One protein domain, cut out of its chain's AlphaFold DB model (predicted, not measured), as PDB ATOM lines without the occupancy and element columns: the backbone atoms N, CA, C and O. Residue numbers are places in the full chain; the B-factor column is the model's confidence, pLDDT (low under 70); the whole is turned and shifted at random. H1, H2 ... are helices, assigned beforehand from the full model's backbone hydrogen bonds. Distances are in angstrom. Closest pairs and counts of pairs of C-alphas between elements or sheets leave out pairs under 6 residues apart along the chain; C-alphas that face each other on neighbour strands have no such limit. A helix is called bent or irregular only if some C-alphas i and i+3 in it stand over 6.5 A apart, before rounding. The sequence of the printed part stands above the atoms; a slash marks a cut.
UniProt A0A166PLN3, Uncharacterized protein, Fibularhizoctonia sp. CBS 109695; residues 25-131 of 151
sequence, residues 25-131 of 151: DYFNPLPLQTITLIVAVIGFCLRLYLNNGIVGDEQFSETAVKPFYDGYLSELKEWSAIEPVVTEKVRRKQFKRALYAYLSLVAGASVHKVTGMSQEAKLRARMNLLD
ATOM      1  N   ASP A  25      25.998 -24.584  52.766       77.38
ATOM      2  CA  ASP A  25      27.376 -24.997  52.520       77.38
ATOM      3  C   ASP A  25      27.563 -25.659  51.142       77.38
ATOM      4  O   ASP A  25      28.605 -25.474  50.520       77.38
ATOM      5  N   TYR A  26      26.544 -26.346  50.613       79.19
ATOM      6  CA  TYR A  26      26.600 -26.985  49.289       79.19
ATOM      7  C   TYR A  26      26.526 -25.983  48.128       79.19
ATOM      8  O   TYR A  26      26.889 -26.313  47.003       79.19
ATOM      9  N   PHE A  27      26.080 -24.754  48.394       81.62
ATOM     10  CA  PHE A  27      25.996 -23.676  47.406       81.62
ATOM     11  C   PHE A  27      27.178 -22.698  47.508       81.62
ATOM     12  O   PHE A  27      27.142 -21.620  46.914       81.62
ATOM     13  N   ASN A  28      28.231 -23.056  48.252       84.12
ATOM     14  CA  ASN A  28      29.434 -22.251  48.419       84.12
ATOM     15  C   ASN A  28      30.673 -22.969  47.840       84.12
ATOM     16  O   ASN A  28      31.133 -23.941  48.437       84.12
ATOM     17  N   PRO A  29      31.291 -22.476  46.749       88.12
ATOM     18  CA  PRO A  29      30.954 -21.271  45.985       88.12
ATOM     19  C   PRO A  29      29.674 -21.443  45.159       88.12
ATOM     20  O   PRO A  29      29.300 -22.563  44.822       88.12
ATOM     21  N   LEU A  30      29.040 -20.325  44.786       88.75
ATOM     22  CA  LEU A  30      27.794 -20.325  44.010       88.75
ATOM     23  C   LEU A  30      27.919 -21.239  42.769       88.75
ATOM     24  O   LEU A  30      28.824 -20.999  41.959       88.75
ATOM     25  N   PRO A  31      27.079 -22.279  42.600       91.88
ATOM     26  CA  PRO A  31      27.188 -23.197  41.468       91.88
ATOM     27  C   PRO A  31      27.003 -22.470  40.135       91.88
ATOM     28  O   PRO A  31      26.201 -21.539  40.040       91.88
ATOM     29  N   LEU A  32      27.722 -22.905  39.096       92.31
ATOM     30  CA  LEU A  32      27.605 -22.293  37.766       92.31
ATOM     31  C   LEU A  32      26.175 -22.411  37.240       92.31
ATOM     32  O   LEU A  32      25.626 -21.429  36.771       92.31
ATOM     33  N   GLN A  33      25.540 -23.562  37.455       93.06
ATOM     34  CA  GLN A  33      24.148 -23.835  37.105       93.06
ATOM     35  C   GLN A  33      23.185 -22.826  37.748       93.06
ATOM     36  O   GLN A  33      22.258 -22.342  37.103       93.06
ATOM     37  N   THR A  34      23.421 -22.459  39.012       90.88
ATOM     38  CA  THR A  34      22.606 -21.456  39.711       90.88
ATOM     39  C   THR A  34      22.775 -20.073  39.087       90.88
ATOM     40  O   THR A  34      21.792 -19.357  38.915       90.88
ATOM     41  N   ILE A  35      24.001 -19.702  38.708       92.00
ATOM     42  CA  ILE A  35      24.272 -18.435  38.012       92.00
ATOM     43  C   ILE A  35      23.589 -18.438  36.645       92.00
ATOM     44  O   ILE A  35      22.890 -17.481  36.322       92.00
ATOM     45  N   THR A  36      23.728 -19.524  35.883       94.31
ATOM     46  CA  THR A  36      23.075 -19.699  34.584       94.31
ATOM     47  C   THR A  36      21.566 -19.541  34.704       94.31
ATOM     48  O   THR A  36      20.973 -18.814  33.915       94.31
ATOM     49  N   LEU A  37      20.941 -20.152  35.714       92.00
ATOM     50  CA  LEU A  37      19.499 -20.047  35.925       92.00
ATOM     51  C   LEU A  37      19.075 -18.600  36.204       92.00
ATOM     52  O   LEU A  37      18.109 -18.124  35.615       92.00
ATOM     53  N   ILE A  38      19.814 -17.877  37.049       91.19
ATOM     54  CA  ILE A  38      19.539 -16.462  37.340       91.19
ATOM     55  C   ILE A  38      19.656 -15.614  36.067       91.19
ATOM     56  O   ILE A  38      18.769 -14.813  35.778       91.19
ATOM     57  N   VAL A  39      20.721 -15.807  35.285       92.94
ATOM     58  CA  VAL A  39      20.920 -15.104  34.005       92.94
ATOM     59  C   VAL A  39      19.804 -15.448  33.021       92.94
ATOM     60  O   VAL A  39      19.282 -14.556  32.358       92.94
ATOM     61  N   ALA A  40      19.380 -16.710  32.971       92.62
ATOM     62  CA  ALA A  40      18.304 -17.163  32.105       92.62
ATOM     63  C   ALA A  40      16.953 -16.530  32.473       92.62
ATOM     64  O   ALA A  40      16.226 -16.108  31.574       92.62
ATOM     65  N   VAL A  41      16.648 -16.390  33.768       90.38
ATOM     66  CA  VAL A  41      15.458 -15.673  34.261       90.38
ATOM     67  C   VAL A  41      15.513 -14.196  33.876       90.38
ATOM     68  O   VAL A  41      14.545 -13.670  33.331       90.38
ATOM     69  N   ILE A  42      16.648 -13.525  34.094       90.38
ATOM     70  CA  ILE A  42      16.815 -12.113  33.714       90.38
ATOM     71  C   ILE A  42      16.648 -11.947  32.199       90.38
ATOM     72  O   ILE A  42      15.890 -11.088  31.751       90.38
ATOM     73  N   GLY A  43      17.315 -12.789  31.408       89.69
ATOM     74  CA  GLY A  43      17.229 -12.774  29.951       89.69
ATOM     75  C   GLY A  43      15.811 -13.040  29.448       89.69
ATOM     76  O   GLY A  43      15.369 -12.385  28.508       89.69
ATOM     77  N   PHE A  44      15.074 -13.944  30.095       89.12
ATOM     78  CA  PHE A  44      13.664 -14.186  29.800       89.12
ATOM     79  C   PHE A  44      12.817 -12.931  30.048       89.12
ATOM     80  O   PHE A  44      12.145 -12.473  29.128       89.12
ATOM     81  N   CYS A  45      12.927 -12.305  31.224       86.06
ATOM     82  CA  CYS A  45      12.198 -11.071  31.543       86.06
ATOM     83  C   CYS A  45      12.504  -9.930  30.560       86.06
ATOM     84  O   CYS A  45      11.599  -9.201  30.155       86.06
ATOM     85  N   LEU A  46      13.769  -9.782  30.150       88.50
ATOM     86  CA  LEU A  46      14.173  -8.774  29.167       88.50
ATOM     87  C   LEU A  46      13.575  -9.048  27.782       88.50
ATOM     88  O   LEU A  46      13.082  -8.121  27.142       88.50
ATOM     89  N   ARG A  47      13.578 -10.308  27.325       85.19
ATOM     90  CA  ARG A  47      12.963 -10.694  26.043       85.19
ATOM     91  C   ARG A  47      11.455 -10.464  26.040       85.19
ATOM     92  O   ARG A  47      10.936  -9.928  25.067       85.19
ATOM     93  N   LEU A  48      10.769 -10.800  27.135       84.31
ATOM     94  CA  LEU A  48       9.337 -10.525  27.277       84.31
ATOM     95  C   LEU A  48       9.029  -9.034  27.163       84.31
ATOM     96  O   LEU A  48       8.108  -8.646  26.447       84.31
ATOM     97  N   TYR A  49       9.823  -8.203  27.841       83.44
ATOM     98  CA  TYR A  49       9.653  -6.757  27.788       83.44
ATOM     99  C   TYR A  49       9.870  -6.201  26.374       83.44
ATOM    100  O   TYR A  49       9.077  -5.385  25.911       83.44
ATOM    101  N   LEU A  50      10.912  -6.667  25.675       82.00
ATOM    102  CA  LEU A  50      11.225  -6.237  24.308       82.00
ATOM    103  C   LEU A  50      10.133  -6.614  23.301       82.00
ATOM    104  O   LEU A  50       9.807  -5.804  22.439       82.00
ATOM    105  N   ASN A  51       9.578  -7.820  23.408       78.31
ATOM    106  CA  ASN A  51       8.616  -8.324  22.430       78.31
ATOM    107  C   ASN A  51       7.222  -7.712  22.612       78.31
ATOM    108  O   ASN A  51       6.574  -7.363  21.628       78.31
ATOM    109  N   ASN A  52       6.764  -7.572  23.860       69.75
ATOM    110  CA  ASN A  52       5.360  -7.268  24.150       69.75
ATOM    111  C   ASN A  52       5.141  -5.854  24.712       69.75
ATOM    112  O   ASN A  52       3.994  -5.439  24.872       69.75
ATOM    113  N   GLY A  53       6.204  -5.114  25.060       68.56
ATOM    114  CA  GLY A  53       6.122  -3.769  25.658       68.56
ATOM    115  C   GLY A  53       5.446  -3.713  27.041       68.56
ATOM    116  O   GLY A  53       5.339  -2.648  27.645       68.56
ATOM    117  N   ILE A  54       4.998  -4.863  27.545       62.78
ATOM    118  CA  ILE A  54       4.318  -5.119  28.815       62.78
ATOM    119  C   ILE A  54       4.900  -6.442  29.333       62.78
ATOM    120  O   ILE A  54       5.324  -7.279  28.535       62.78
ATOM    121  N   VAL A  55       4.948  -6.639  30.655       62.56
ATOM    122  CA  VAL A  55       5.269  -7.950  31.248       62.56
ATOM    123  C   VAL A  55       4.182  -8.931  30.797       62.56
ATOM    124  O   VAL A  55       3.109  -8.981  31.388       62.56
ATOM    125  N   GLY A  56       4.412  -9.604  29.668       59.53
ATOM    126  CA  GLY A  56       3.466 -10.546  29.082       59.53
ATOM    127  C   GLY A  56       3.231 -11.743  30.000       59.53
ATOM    128  O   GLY A  56       4.087 -12.077  30.815       59.53
ATOM    129  N   ASP A  57       2.088 -12.407  29.830       67.69
ATOM    130  CA  ASP A  57       1.647 -13.572  30.620       67.69
ATOM    131  C   ASP A  57       2.390 -14.878  30.260       67.69
ATOM    132  O   ASP A  57       1.951 -15.989  30.555       67.69
ATOM    133  N   GLU A  58       3.526 -14.770  29.568       74.75
ATOM    134  CA  GLU A  58       4.334 -15.930  29.229       74.75
ATOM    135  C   GLU A  58       4.982 -16.501  30.487       74.75
ATOM    136  O   GLU A  58       5.720 -15.835  31.219       74.75
ATOM    137  N   GLN A  59       4.720 -17.781  30.720       80.81
ATOM    138  CA  GLN A  59       5.269 -18.485  31.861       80.81
ATOM    139  C   GLN A  59       6.718 -18.883  31.600       80.81
ATOM    140  O   GLN A  59       7.067 -19.416  30.542       80.81
ATOM    141  N   PHE A  60       7.555 -18.685  32.617       83.88
ATOM    142  CA  PHE A  60       8.900 -19.237  32.636       83.88
ATOM    143  C   PHE A  60       8.800 -20.768  32.670       83.88
ATOM    144  O   PHE A  60       8.510 -21.361  33.708       83.88
ATOM    145  N   SER A  61       9.015 -21.399  31.519       86.56
ATOM    146  CA  SER A  61       9.007 -22.852  31.354       86.56
ATOM    147  C   SER A  61      10.367 -23.340  30.871       86.56
ATOM    148  O   SER A  61      11.104 -22.624  30.186       86.56
ATOM    149  N   GLU A  62      10.712 -24.577  31.226       86.25
ATOM    150  CA  GLU A  62      11.981 -25.178  30.815       86.25
ATOM    151  C   GLU A  62      12.105 -25.221  29.291       86.25
ATOM    152  O   GLU A  62      13.135 -24.832  28.750       86.25
ATOM    153  N   THR A  63      11.040 -25.597  28.584       86.31
ATOM    154  CA  THR A  63      11.034 -25.704  27.118       86.31
ATOM    155  C   THR A  63      11.356 -24.378  26.429       86.31
ATOM    156  O   THR A  63      12.103 -24.367  25.452       86.31
ATOM    157  N   ALA A  64      10.859 -23.256  26.957       83.69
ATOM    158  CA  ALA A  64      11.118 -21.928  26.404       83.69
ATOM    159  C   ALA A  64      12.544 -21.423  26.689       83.69
ATOM    160  O   ALA A  64      13.108 -20.647  25.916       83.69
ATOM    161  N   VAL A  65      13.133 -21.832  27.815       88.50
ATOM    162  CA  VAL A  65      14.368 -21.230  28.339       88.50
ATOM    163  C   VAL A  65      15.596 -22.110  28.116       88.50
ATOM    164  O   VAL A  65      16.703 -21.582  28.011       88.50
ATOM    165  N   LYS A  66      15.419 -23.426  27.969       91.31
ATOM    166  CA  LYS A  66      16.489 -24.412  27.785       91.31
ATOM    167  C   LYS A  66      17.549 -24.029  26.740       91.31
ATOM    168  O   LYS A  66      18.723 -24.061  27.103       91.31
ATOM    169  N   PRO A  67      17.211 -23.619  25.499       90.00
ATOM    170  CA  PRO A  67      18.243 -23.285  24.511       90.00
ATOM    171  C   PRO A  67      19.116 -22.101  24.950       90.00
ATOM    172  O   PRO A  67      20.325 -22.102  24.733       90.00
ATOM    173  N   PHE A  68      18.525 -21.110  25.623       91.75
ATOM    174  CA  PHE A  68      19.266 -19.971  26.163       91.75
ATOM    175  C   PHE A  68      20.105 -20.373  27.373       91.75
ATOM    176  O   PHE A  68      21.255 -19.964  27.487       91.75
ATOM    177  N   TYR A  69      19.539 -21.189  28.265       94.00
ATOM    178  CA  TYR A  69      20.243 -21.713  29.429       94.00
ATOM    179  C   TYR A  69      21.500 -22.489  29.021       94.00
ATOM    180  O   TYR A  69      22.565 -22.241  29.579       94.00
ATOM    181  N   ASP A  70      21.400 -23.379  28.031       94.69
ATOM    182  CA  ASP A  70      22.535 -24.177  27.558       94.69
ATOM    183  C   ASP A  70      23.646 -23.283  26.974       94.69
ATOM    184  O   ASP A  70      24.822 -23.484  27.287       94.69
ATOM    185  N   GLY A  71      23.275 -22.240  26.220       94.75
ATOM    186  CA  GLY A  71      24.213 -21.224  25.728       94.75
ATOM    187  C   GLY A  71      24.916 -20.473  26.863       94.75
ATOM    188  O   GLY A  71      26.145 -20.479  26.949       94.75
ATOM    189  N   TYR A  72      24.147 -19.923  27.808       94.94
ATOM    190  CA  TYR A  72      24.697 -19.234  28.980       94.94
ATOM    191  C   TYR A  72      25.577 -20.151  29.840       94.94
ATOM    192  O   TYR A  72      26.541 -19.694  30.453       94.94
ATOM    193  N   LEU A  73      25.258 -21.447  29.920       96.00
ATOM    194  CA  LEU A  73      26.057 -22.414  30.667       96.00
ATOM    195  C   LEU A  73      27.414 -22.648  30.001       96.00
ATOM    196  O   LEU A  73      28.407 -22.778  30.717       96.00
ATOM    197  N   SER A  74      27.466 -22.701  28.667       95.88
ATOM    198  CA  SER A  74      28.728 -22.806  27.925       95.88
ATOM    199  C   SER A  74      29.612 -21.590  28.181       95.88
ATOM    200  O   SER A  74      30.738 -21.740  28.654       95.88
ATOM    201  N   GLU A  75      29.062 -20.387  28.006       94.88
ATOM    202  CA  GLU A  75      29.786 -19.129  28.236       94.88
ATOM    203  C   GLU A  75      30.291 -19.011  29.681       94.88
ATOM    204  O   GLU A  75      31.423 -18.599  29.931       94.88
ATOM    205  N   LEU A  76      29.481 -19.421  30.666       93.62
ATOM    206  CA  LEU A  76      29.891 -19.411  32.072       93.62
ATOM    207  C   LEU A  76      30.987 -20.432  32.379       93.62
ATOM    208  O   LEU A  76      31.846 -20.159  33.223       93.62
ATOM    209  N   LYS A  77      30.977 -21.596  31.722       95.19
ATOM    210  CA  LYS A  77      32.059 -22.582  31.841       95.19
ATOM    211  C   LYS A  77      33.351 -22.029  31.255       95.19
ATOM    212  O   LYS A  77      34.374 -22.098  31.934       95.19
ATOM    213  N   GLU A  78      33.292 -21.426  30.073       95.06
ATOM    214  CA  GLU A  78      34.436 -20.764  29.437       95.06
ATOM    215  C   GLU A  78      34.988 -19.649  30.326       95.06
ATOM    216  O   GLU A  78      36.168 -19.666  30.667       95.06
ATOM    217  N   TRP A  79      34.127 -18.756  30.820       92.94
ATOM    218  CA  TRP A  79      34.511 -17.713  31.771       92.94
ATOM    219  C   TRP A  79      35.188 -18.285  33.022       92.94
ATOM    220  O   TRP A  79      36.221 -17.775  33.459       92.94
ATOM    221  N   SER A  80      34.639 -19.365  33.587       92.19
ATOM    222  CA  SER A  80      35.219 -20.023  34.762       92.19
ATOM    223  C   SER A  80      36.581 -20.663  34.483       92.19
ATOM    224  O   SER A  80      37.400 -20.759  35.396       92.19
ATOM    225  N   ALA A  81      36.834 -21.061  33.233       92.88
ATOM    226  CA  ALA A  81      38.078 -21.683  32.804       92.88
ATOM    227  C   ALA A  81      39.208 -20.669  32.560       92.88
ATOM    228  O   ALA A  81      40.366 -21.051  32.691       92.88
ATOM    229  N   ILE A  82      38.893 -19.397  32.260       93.44
ATOM    230  CA  ILE A  82      39.903 -18.341  32.040       93.44
ATOM    231  C   ILE A  82      40.780 -18.167  33.283       93.44
ATOM    232  O   ILE A  82      42.000 -18.220  33.194       93.44
ATOM    233  N   GLU A  83      40.156 -17.967  34.447       91.88
ATOM    234  CA  GLU A  83      40.859 -17.791  35.722       91.88
ATOM    235  C   GLU A  83      40.084 -18.470  36.866       91.88
ATOM    236  O   GLU A  83      39.307 -17.820  37.584       91.88
ATOM    237  N   PRO A  84      40.259 -19.787  37.075       90.69
ATOM    238  CA  PRO A  84      39.419 -20.567  37.986       90.69
ATOM    239  C   PRO A  84      39.507 -20.079  39.437       90.69
ATOM    240  O   PRO A  84      38.503 -20.026  40.147       90.69
ATOM    241  N   VAL A  85      40.688 -19.636  39.879       91.44
ATOM    242  CA  VAL A  85      40.905 -19.167  41.257       91.44
ATOM    243  C   VAL A  85      40.179 -17.846  41.523       91.44
ATOM    244  O   VAL A  85      39.606 -17.637  42.598       91.44
ATOM    245  N   VAL A  86      40.206 -16.923  40.559       92.12
ATOM    246  CA  VAL A  86      39.552 -15.615  40.695       92.12
ATOM    247  C   VAL A  86      38.040 -15.780  40.606       92.12
ATOM    248  O   VAL A  86      37.312 -15.251  41.450       92.12
ATOM    249  N   THR A  87      37.561 -16.557  39.636       91.06
ATOM    250  CA  THR A  87      36.128 -16.795  39.429       91.06
ATOM    251  C   THR A  87      35.508 -17.521  40.622       91.06
ATOM    252  O   THR A  87      34.434 -17.135  41.083       91.06
ATOM    253  N   GLU A  88      36.202 -18.482  41.235       92.12
ATOM    254  CA  GLU A  88      35.762 -19.115  42.482       92.12
ATOM    255  C   GLU A  88      35.627 -18.105  43.635       92.12
ATOM    256  O   GLU A  88      34.605 -18.083  44.332       92.12
ATOM    257  N   LYS A  89      36.615 -17.215  43.816       92.12
ATOM    258  CA  LYS A  89      36.560 -16.148  44.834       92.12
ATOM    259  C   LYS A  89      35.387 -15.197  44.595       92.12
ATOM    260  O   LYS A  89      34.710 -14.815  45.556       92.12
ATOM    261  N   VAL A  90      35.120 -14.835  43.340       92.19
ATOM    262  CA  VAL A  90      33.970 -14.001  42.957       92.19
ATOM    263  C   VAL A  90      32.658 -14.702  43.309       92.19
ATOM    264  O   VAL A  90      31.840 -14.122  44.026       92.19
ATOM    265  N   ARG A  91      32.485 -15.966  42.904       93.00
ATOM    266  CA  ARG A  91      31.276 -16.761  43.191       93.00
ATOM    267  C   ARG A  91      31.049 -16.941  44.692       93.00
ATOM    268  O   ARG A  91      29.931 -16.781  45.179       93.00
ATOM    269  N   ARG A  92      32.114 -17.174  45.462       92.12
ATOM    270  CA  ARG A  92      32.073 -17.232  46.933       92.12
ATOM    271  C   ARG A  92      31.632 -15.901  47.551       92.12
ATOM    272  O   ARG A  92      30.830 -15.883  48.484       92.12
ATOM    273  N   LYS A  93      32.139 -14.773  47.043       91.00
ATOM    274  CA  LYS A  93      31.752 -13.429  47.504       91.00
ATOM    275  C   LYS A  93      30.286 -13.121  47.187       91.00
ATOM    276  O   LYS A  93      29.597 -12.557  48.036       91.00
ATOM    277  N   GLN A  94      29.812 -13.497  46.001       88.44
ATOM    278  CA  GLN A  94      28.411 -13.346  45.597       88.44
ATOM    279  C   GLN A  94      27.479 -14.183  46.478       88.44
ATOM    280  O   GLN A  94      26.510 -13.639  47.001       88.44
ATOM    281  N   PHE A  95      27.823 -15.451  46.729       88.69
ATOM    282  CA  PHE A  95      27.058 -16.321  47.623       88.69
ATOM    283  C   PHE A  95      26.908 -15.712  49.023       88.69
ATOM    284  O   PHE A  95      25.794 -15.553  49.519       88.69
ATOM    285  N   LYS A  96      28.021 -15.278  49.634       86.88
ATOM    286  CA  LYS A  96      27.992 -14.630  50.956       86.88
ATOM    287  C   LYS A  96      27.103 -13.388  50.966       86.88
ATOM    288  O   LYS A  96      26.316 -13.215  51.889       86.88
ATOM    289  N   ARG A  97      27.198 -12.531  49.942       85.88
ATOM    290  CA  ARG A  97      26.353 -11.331  49.818       85.88
ATOM    291  C   ARG A  97      24.867 -11.672  49.725       85.88
ATOM    292  O   ARG A  97      24.081 -11.051  50.428       85.88
ATOM    293  N   ALA A  98      24.500 -12.648  48.894       82.38
ATOM    294  CA  ALA A  98      23.116 -13.092  48.757       82.38
ATOM    295  C   ALA A  98      22.571 -13.642  50.083       82.38
ATOM    296  O   ALA A  98      21.467 -13.295  50.494       82.38
ATOM    297  N   LEU A  99      23.387 -14.423  50.795       81.44
ATOM    298  CA  LEU A  99      23.039 -14.971  52.100       81.44
ATOM    299  C   LEU A  99      22.833 -13.859  53.140       81.44
ATOM    300  O   LEU A  99      21.814 -13.853  53.821       81.44
ATOM    301  N   TYR A 100      23.741 -12.883  53.234       79.75
ATOM    302  CA  TYR A 100      23.571 -11.752  54.153       79.75
ATOM    303  C   TYR A 100      22.357 -10.884  53.811       79.75
ATOM    304  O   TYR A 100      21.634 -10.478  54.717       79.75
ATOM    305  N   ALA A 101      22.107 -10.624  52.524       78.25
ATOM    306  CA  ALA A 101      20.928  -9.882  52.088       78.25
ATOM    307  C   ALA A 101      19.632 -10.606  52.490       78.25
ATOM    308  O   ALA A 101      18.723  -9.980  53.028       78.25
ATOM    309  N   TYR A 102      19.577 -11.929  52.309       71.94
ATOM    310  CA  TYR A 102      18.449 -12.750  52.746       71.94
ATOM    311  C   TYR A 102      18.258 -12.710  54.269       71.94
ATOM    312  O   TYR A 102      17.157 -12.429  54.740       71.94
ATOM    313  N   LEU A 103      19.328 -12.932  55.042       70.50
ATOM    314  CA  LEU A 103      19.270 -12.894  56.507       70.50
ATOM    315  C   LEU A 103      18.819 -11.526  57.035       70.50
ATOM    316  O   LEU A 103      18.105 -11.457  58.029       70.50
ATOM    317  N   SER A 104      19.215 -10.437  56.370       70.81
ATOM    318  CA  SER A 104      18.797  -9.085  56.746       70.81
ATOM    319  C   SER A 104      17.332  -8.793  56.414       70.81
ATOM    320  O   SER A 104      16.731  -7.947  57.071       70.81
ATOM    321  N   LEU A 105      16.771  -9.430  55.383       69.81
ATOM    322  CA  LEU A 105      15.394  -9.200  54.940       69.81
ATOM    323  C   LEU A 105      14.385 -10.028  55.750       69.81
ATOM    324  O   LEU A 105      13.245  -9.612  55.944       69.81
ATOM    325  N   VAL A 106      14.801 -11.200  56.229       66.88
ATOM    326  CA  VAL A 106      13.943 -12.125  56.969       66.88
ATOM    327  C   VAL A 106      14.255 -12.027  58.460       66.88
ATOM    328  O   VAL A 106      15.219 -12.613  58.950       66.88
ATOM    329  N   ALA A 107      13.413 -11.301  59.199       55.16
ATOM    330  CA  ALA A 107      13.513 -11.211  60.652       55.16
ATOM    331  C   ALA A 107      13.484 -12.618  61.282       55.16
ATOM    332  O   ALA A 107      12.505 -13.349  61.148       55.16
ATOM    333  N   GLY A 108      14.576 -12.998  61.954       57.75
ATOM    334  CA  GLY A 108      14.726 -14.313  62.589       57.75
ATOM    335  C   GLY A 108      15.308 -15.413  61.692       57.75
ATOM    336  O   GLY A 108      15.435 -16.548  62.151       57.75
ATOM    337  N   ALA A 109      15.702 -15.115  60.449       60.72
ATOM    338  CA  ALA A 109      16.453 -16.079  59.654       60.72
ATOM    339  C   ALA A 109      17.838 -16.311  60.268       60.72
ATOM    340  O   ALA A 109      18.574 -15.380  60.594       60.72
ATOM    341  N   SER A 110      18.206 -17.578  60.405       60.38
ATOM    342  CA  SER A 110      19.546 -17.999  60.792       60.38
ATOM    343  C   SER A 110      19.955 -19.194  59.939       60.38
ATOM    344  O   SER A 110      19.111 -19.971  59.488       60.38
ATOM    345  N   VAL A 111      21.251 -19.327  59.659       60.19
ATOM    346  CA  VAL A 111      21.770 -20.515  58.977       60.19
ATOM    347  C   VAL A 111      21.852 -21.627  60.013       60.19
ATOM    348  O   VAL A 111      22.734 -21.622  60.872       60.19
ATOM    349  N   HIS A 112      20.927 -22.579  59.948       58.75
ATOM    350  CA  HIS A 112      21.037 -23.800  60.731       58.75
ATOM    351  C   HIS A 112      21.884 -24.803  59.965       58.75
ATOM    352  O   HIS A 112      21.487 -25.303  58.914       58.75
ATOM    353  N   LYS A 113      23.062 -25.112  60.511       55.91
ATOM    354  CA  LYS A 113      23.853 -26.246  60.047       55.91
ATOM    355  C   LYS A 113      23.030 -27.504  60.299       55.91
ATOM    356  O   LYS A 113      22.805 -27.860  61.455       55.91
ATOM    357  N   VAL A 114      22.579 -28.162  59.235       57.25
ATOM    358  CA  VAL A 114      21.940 -29.473  59.363       57.25
ATOM    359  C   VAL A 114      23.005 -30.444  59.844       57.25
ATOM    360  O   VAL A 114      23.869 -30.889  59.088       57.25
ATOM    361  N   THR A 115      22.973 -30.762  61.133       60.03
ATOM    362  CA  THR A 115      23.586 -31.987  61.625       60.03
ATOM    363  C   THR A 115      22.841 -33.123  60.936       60.03
ATOM    364  O   THR A 115      21.623 -33.239  61.050       60.03
ATOM    365  N   GLY A 116      23.549 -33.894  60.108       61.75
ATOM    366  CA  GLY A 116      22.941 -35.009  59.382       61.75
ATOM    367  C   GLY A 116      22.183 -35.950  60.326       61.75
ATOM    368  O   GLY A 116      22.415 -35.944  61.534       61.75
ATOM    369  N   MET A 117      21.282 -36.771  59.777       66.56
ATOM    370  CA  MET A 117      20.509 -37.745  60.563       66.56
ATOM    371  C   MET A 117      21.420 -38.512  61.535       66.56
ATOM    372  O   MET A 117      22.446 -39.051  61.098       66.56
ATOM    373  N   SER A 118      21.046 -38.567  62.822       75.00
ATOM    374  CA  SER A 118      21.801 -39.332  63.824       75.00
ATOM    375  C   SER A 118      21.925 -40.795  63.387       75.00
ATOM    376  O   SER A 118      21.107 -41.287  62.598       75.00
ATOM    377  N   GLN A 119      22.953 -41.498  63.865       74.06
ATOM    378  CA  GLN A 119      23.162 -42.900  63.489       74.06
ATOM    379  C   GLN A 119      21.935 -43.758  63.819       74.06
ATOM    380  O   GLN A 119      21.535 -44.588  63.010       74.06
ATOM    381  N   GLU A 120      21.256 -43.472  64.925       77.94
ATOM    382  CA  GLU A 120      20.020 -44.127  65.352       77.94
ATOM    383  C   GLU A 120      18.864 -43.844  64.385       77.94
ATOM    384  O   GLU A 120      18.101 -44.743  64.043       77.94
ATOM    385  N   ALA A 121      18.734 -42.606  63.894       76.88
ATOM    386  CA  ALA A 121      17.726 -42.261  62.891       76.88
ATOM    387  C   ALA A 121      17.992 -42.958  61.546       76.88
ATOM    388  O   ALA A 121      17.051 -43.428  60.909       76.88
ATOM    389  N   LYS A 122      19.264 -43.079  61.141       80.44
ATOM    390  CA  LYS A 122      19.658 -43.841  59.947       80.44
ATOM    391  C   LYS A 122      19.397 -45.337  60.113       80.44
ATOM    392  O   LYS A 122      18.912 -45.962  59.176       80.44
ATOM    393  N   LEU A 123      19.686 -45.905  61.283       80.12
ATOM    394  CA  LEU A 123      19.422 -47.313  61.582       80.12
ATOM    395  C   LEU A 123      17.922 -47.611  61.594       80.12
ATOM    396  O   LEU A 123      17.503 -48.565  60.949       80.12
ATOM    397  N   ARG A 124      17.100 -46.755  62.212       81.19
ATOM    398  CA  ARG A 124      15.633 -46.883  62.159       81.19
ATOM    399  C   ARG A 124      15.091 -46.788  60.736       81.19
ATOM    400  O   ARG A 124      14.263 -47.602  60.352       81.19
ATOM    401  N   ALA A 125      15.580 -45.835  59.941       79.69
ATOM    402  CA  ALA A 125      15.191 -45.730  58.538       79.69
ATOM    403  C   ALA A 125      15.576 -46.993  57.749       79.69
ATOM    404  O   ALA A 125      14.764 -47.493  56.981       79.69
ATOM    405  N   ARG A 126      16.773 -47.551  57.980       80.31
ATOM    406  CA  ARG A 126      17.199 -48.825  57.375       80.31
ATOM    407  C   ARG A 126      16.321 -50.000  57.805       80.31
ATOM    408  O   ARG A 126      15.953 -50.791  56.951       80.31
ATOM    409  N   MET A 127      15.958 -50.094  59.084       77.50
ATOM    410  CA  MET A 127      15.049 -51.137  59.575       77.50
ATOM    411  C   MET A 127      13.667 -51.038  58.921       77.50
ATOM    412  O   MET A 127      13.154 -52.042  58.449       77.50
ATOM    413  N   ASN A 128      13.112 -49.829  58.796       76.38
ATOM    414  CA  ASN A 128      11.828 -49.611  58.120       76.38
ATOM    415  C   ASN A 128      11.877 -49.918  56.610       76.38
ATOM    416  O   ASN A 128      10.844 -50.194  56.012       76.38
ATOM    417  N   LEU A 129      13.053 -49.815  55.980       74.00
ATOM    418  CA  LEU A 129      13.240 -50.175  54.571       74.00
ATOM    419  C   LEU A 129      13.408 -51.682  54.377       74.00
ATOM    420  O   LEU A 129      12.944 -52.196  53.373       74.00
ATOM    421  N   LEU A 130      14.034 -52.381  55.326       67.94
ATOM    422  CA  LEU A 130      14.139 -53.844  55.306       67.94
ATOM    423  C   LEU A 130      12.781 -54.530  55.517       67.94
ATOM    424  O   LEU A 130      12.579 -55.619  55.003       67.94
ATOM    425  N   ASP A 131      11.854 -53.879  56.224       62.25
ATOM    426  CA  ASP A 131      10.469 -54.351  56.405       62.25
ATOM    427  C   ASP A 131       9.599 -54.163  55.142       62.25
ATOM    428  O   ASP A 131       8.519 -54.731  55.011       62.25
TER     429      ASP A 131
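This is residues 25 to 131 of the 151 residues of an uncharacterized protein of Fibularhizoctonia sp. CBS 109695 (UniProt A0A166PLN3). Three long helices make an open, angular body: the early part of H1 packs on H2 at a steep angle, and H2 and H3 meet at their ends in a corner, like a V. A long link without a named element leads from H3 to the short H4, which lies far from the other helices; residues 118 to 124 and 126 to 131 stick out there. The printed part has 107 residues with four named helices, H1 to H4 in chain order, and no named strand; its class is all helix. It is only just extended, close to loose, with a radius of gyration of the C-alphas of 19.7 A, and spans 57 by 37 by 34 A.

H1, residues 32 to 52, begins at C-alpha 32 (27.605, -22.293, 37.766) and is 30.1 A long. H2, residues 62 to 82, is 28.8 A long, with a kink of 35 degrees near residue 69; it is irregular, with C-alphas 64 and 67 7.5 A apart. H3, residues 84 to 105, is 31.5 A long. H4, residues 119 to 130, ends at C-alpha 130 (14.139, -53.844, 55.306).

H1 and H2 touch, their closest C-alphas, of Thr 36 and Leu 73, 5.6 A apart. They run opposite ways at a steep tilt of 51 degrees. H2 and H3 only just touch, only at the corner, with 3 pairs of C-alphas within 8 A; the closest, of Ser 80 and Thr 87, are 5.7 A apart. Their steep tilt is 53 degrees, opposite ways. H1 and H3 are apart, and H4 touches no helix. Every O i to N i+4 pair is within hydrogen-bond range in H1, H3 and H4; in H2, 15 of 17 are.

The C-alphas farthest apart, of Gly 53 and Asp 131, are 59.4 A apart. The printed part has no cut. The link from H3 to H4, residues 106 to 118, is long. Mean pLDDT of the printed part is 82.0; residues 52 to 57, 105 to 117 and 130 to 131 are under 70.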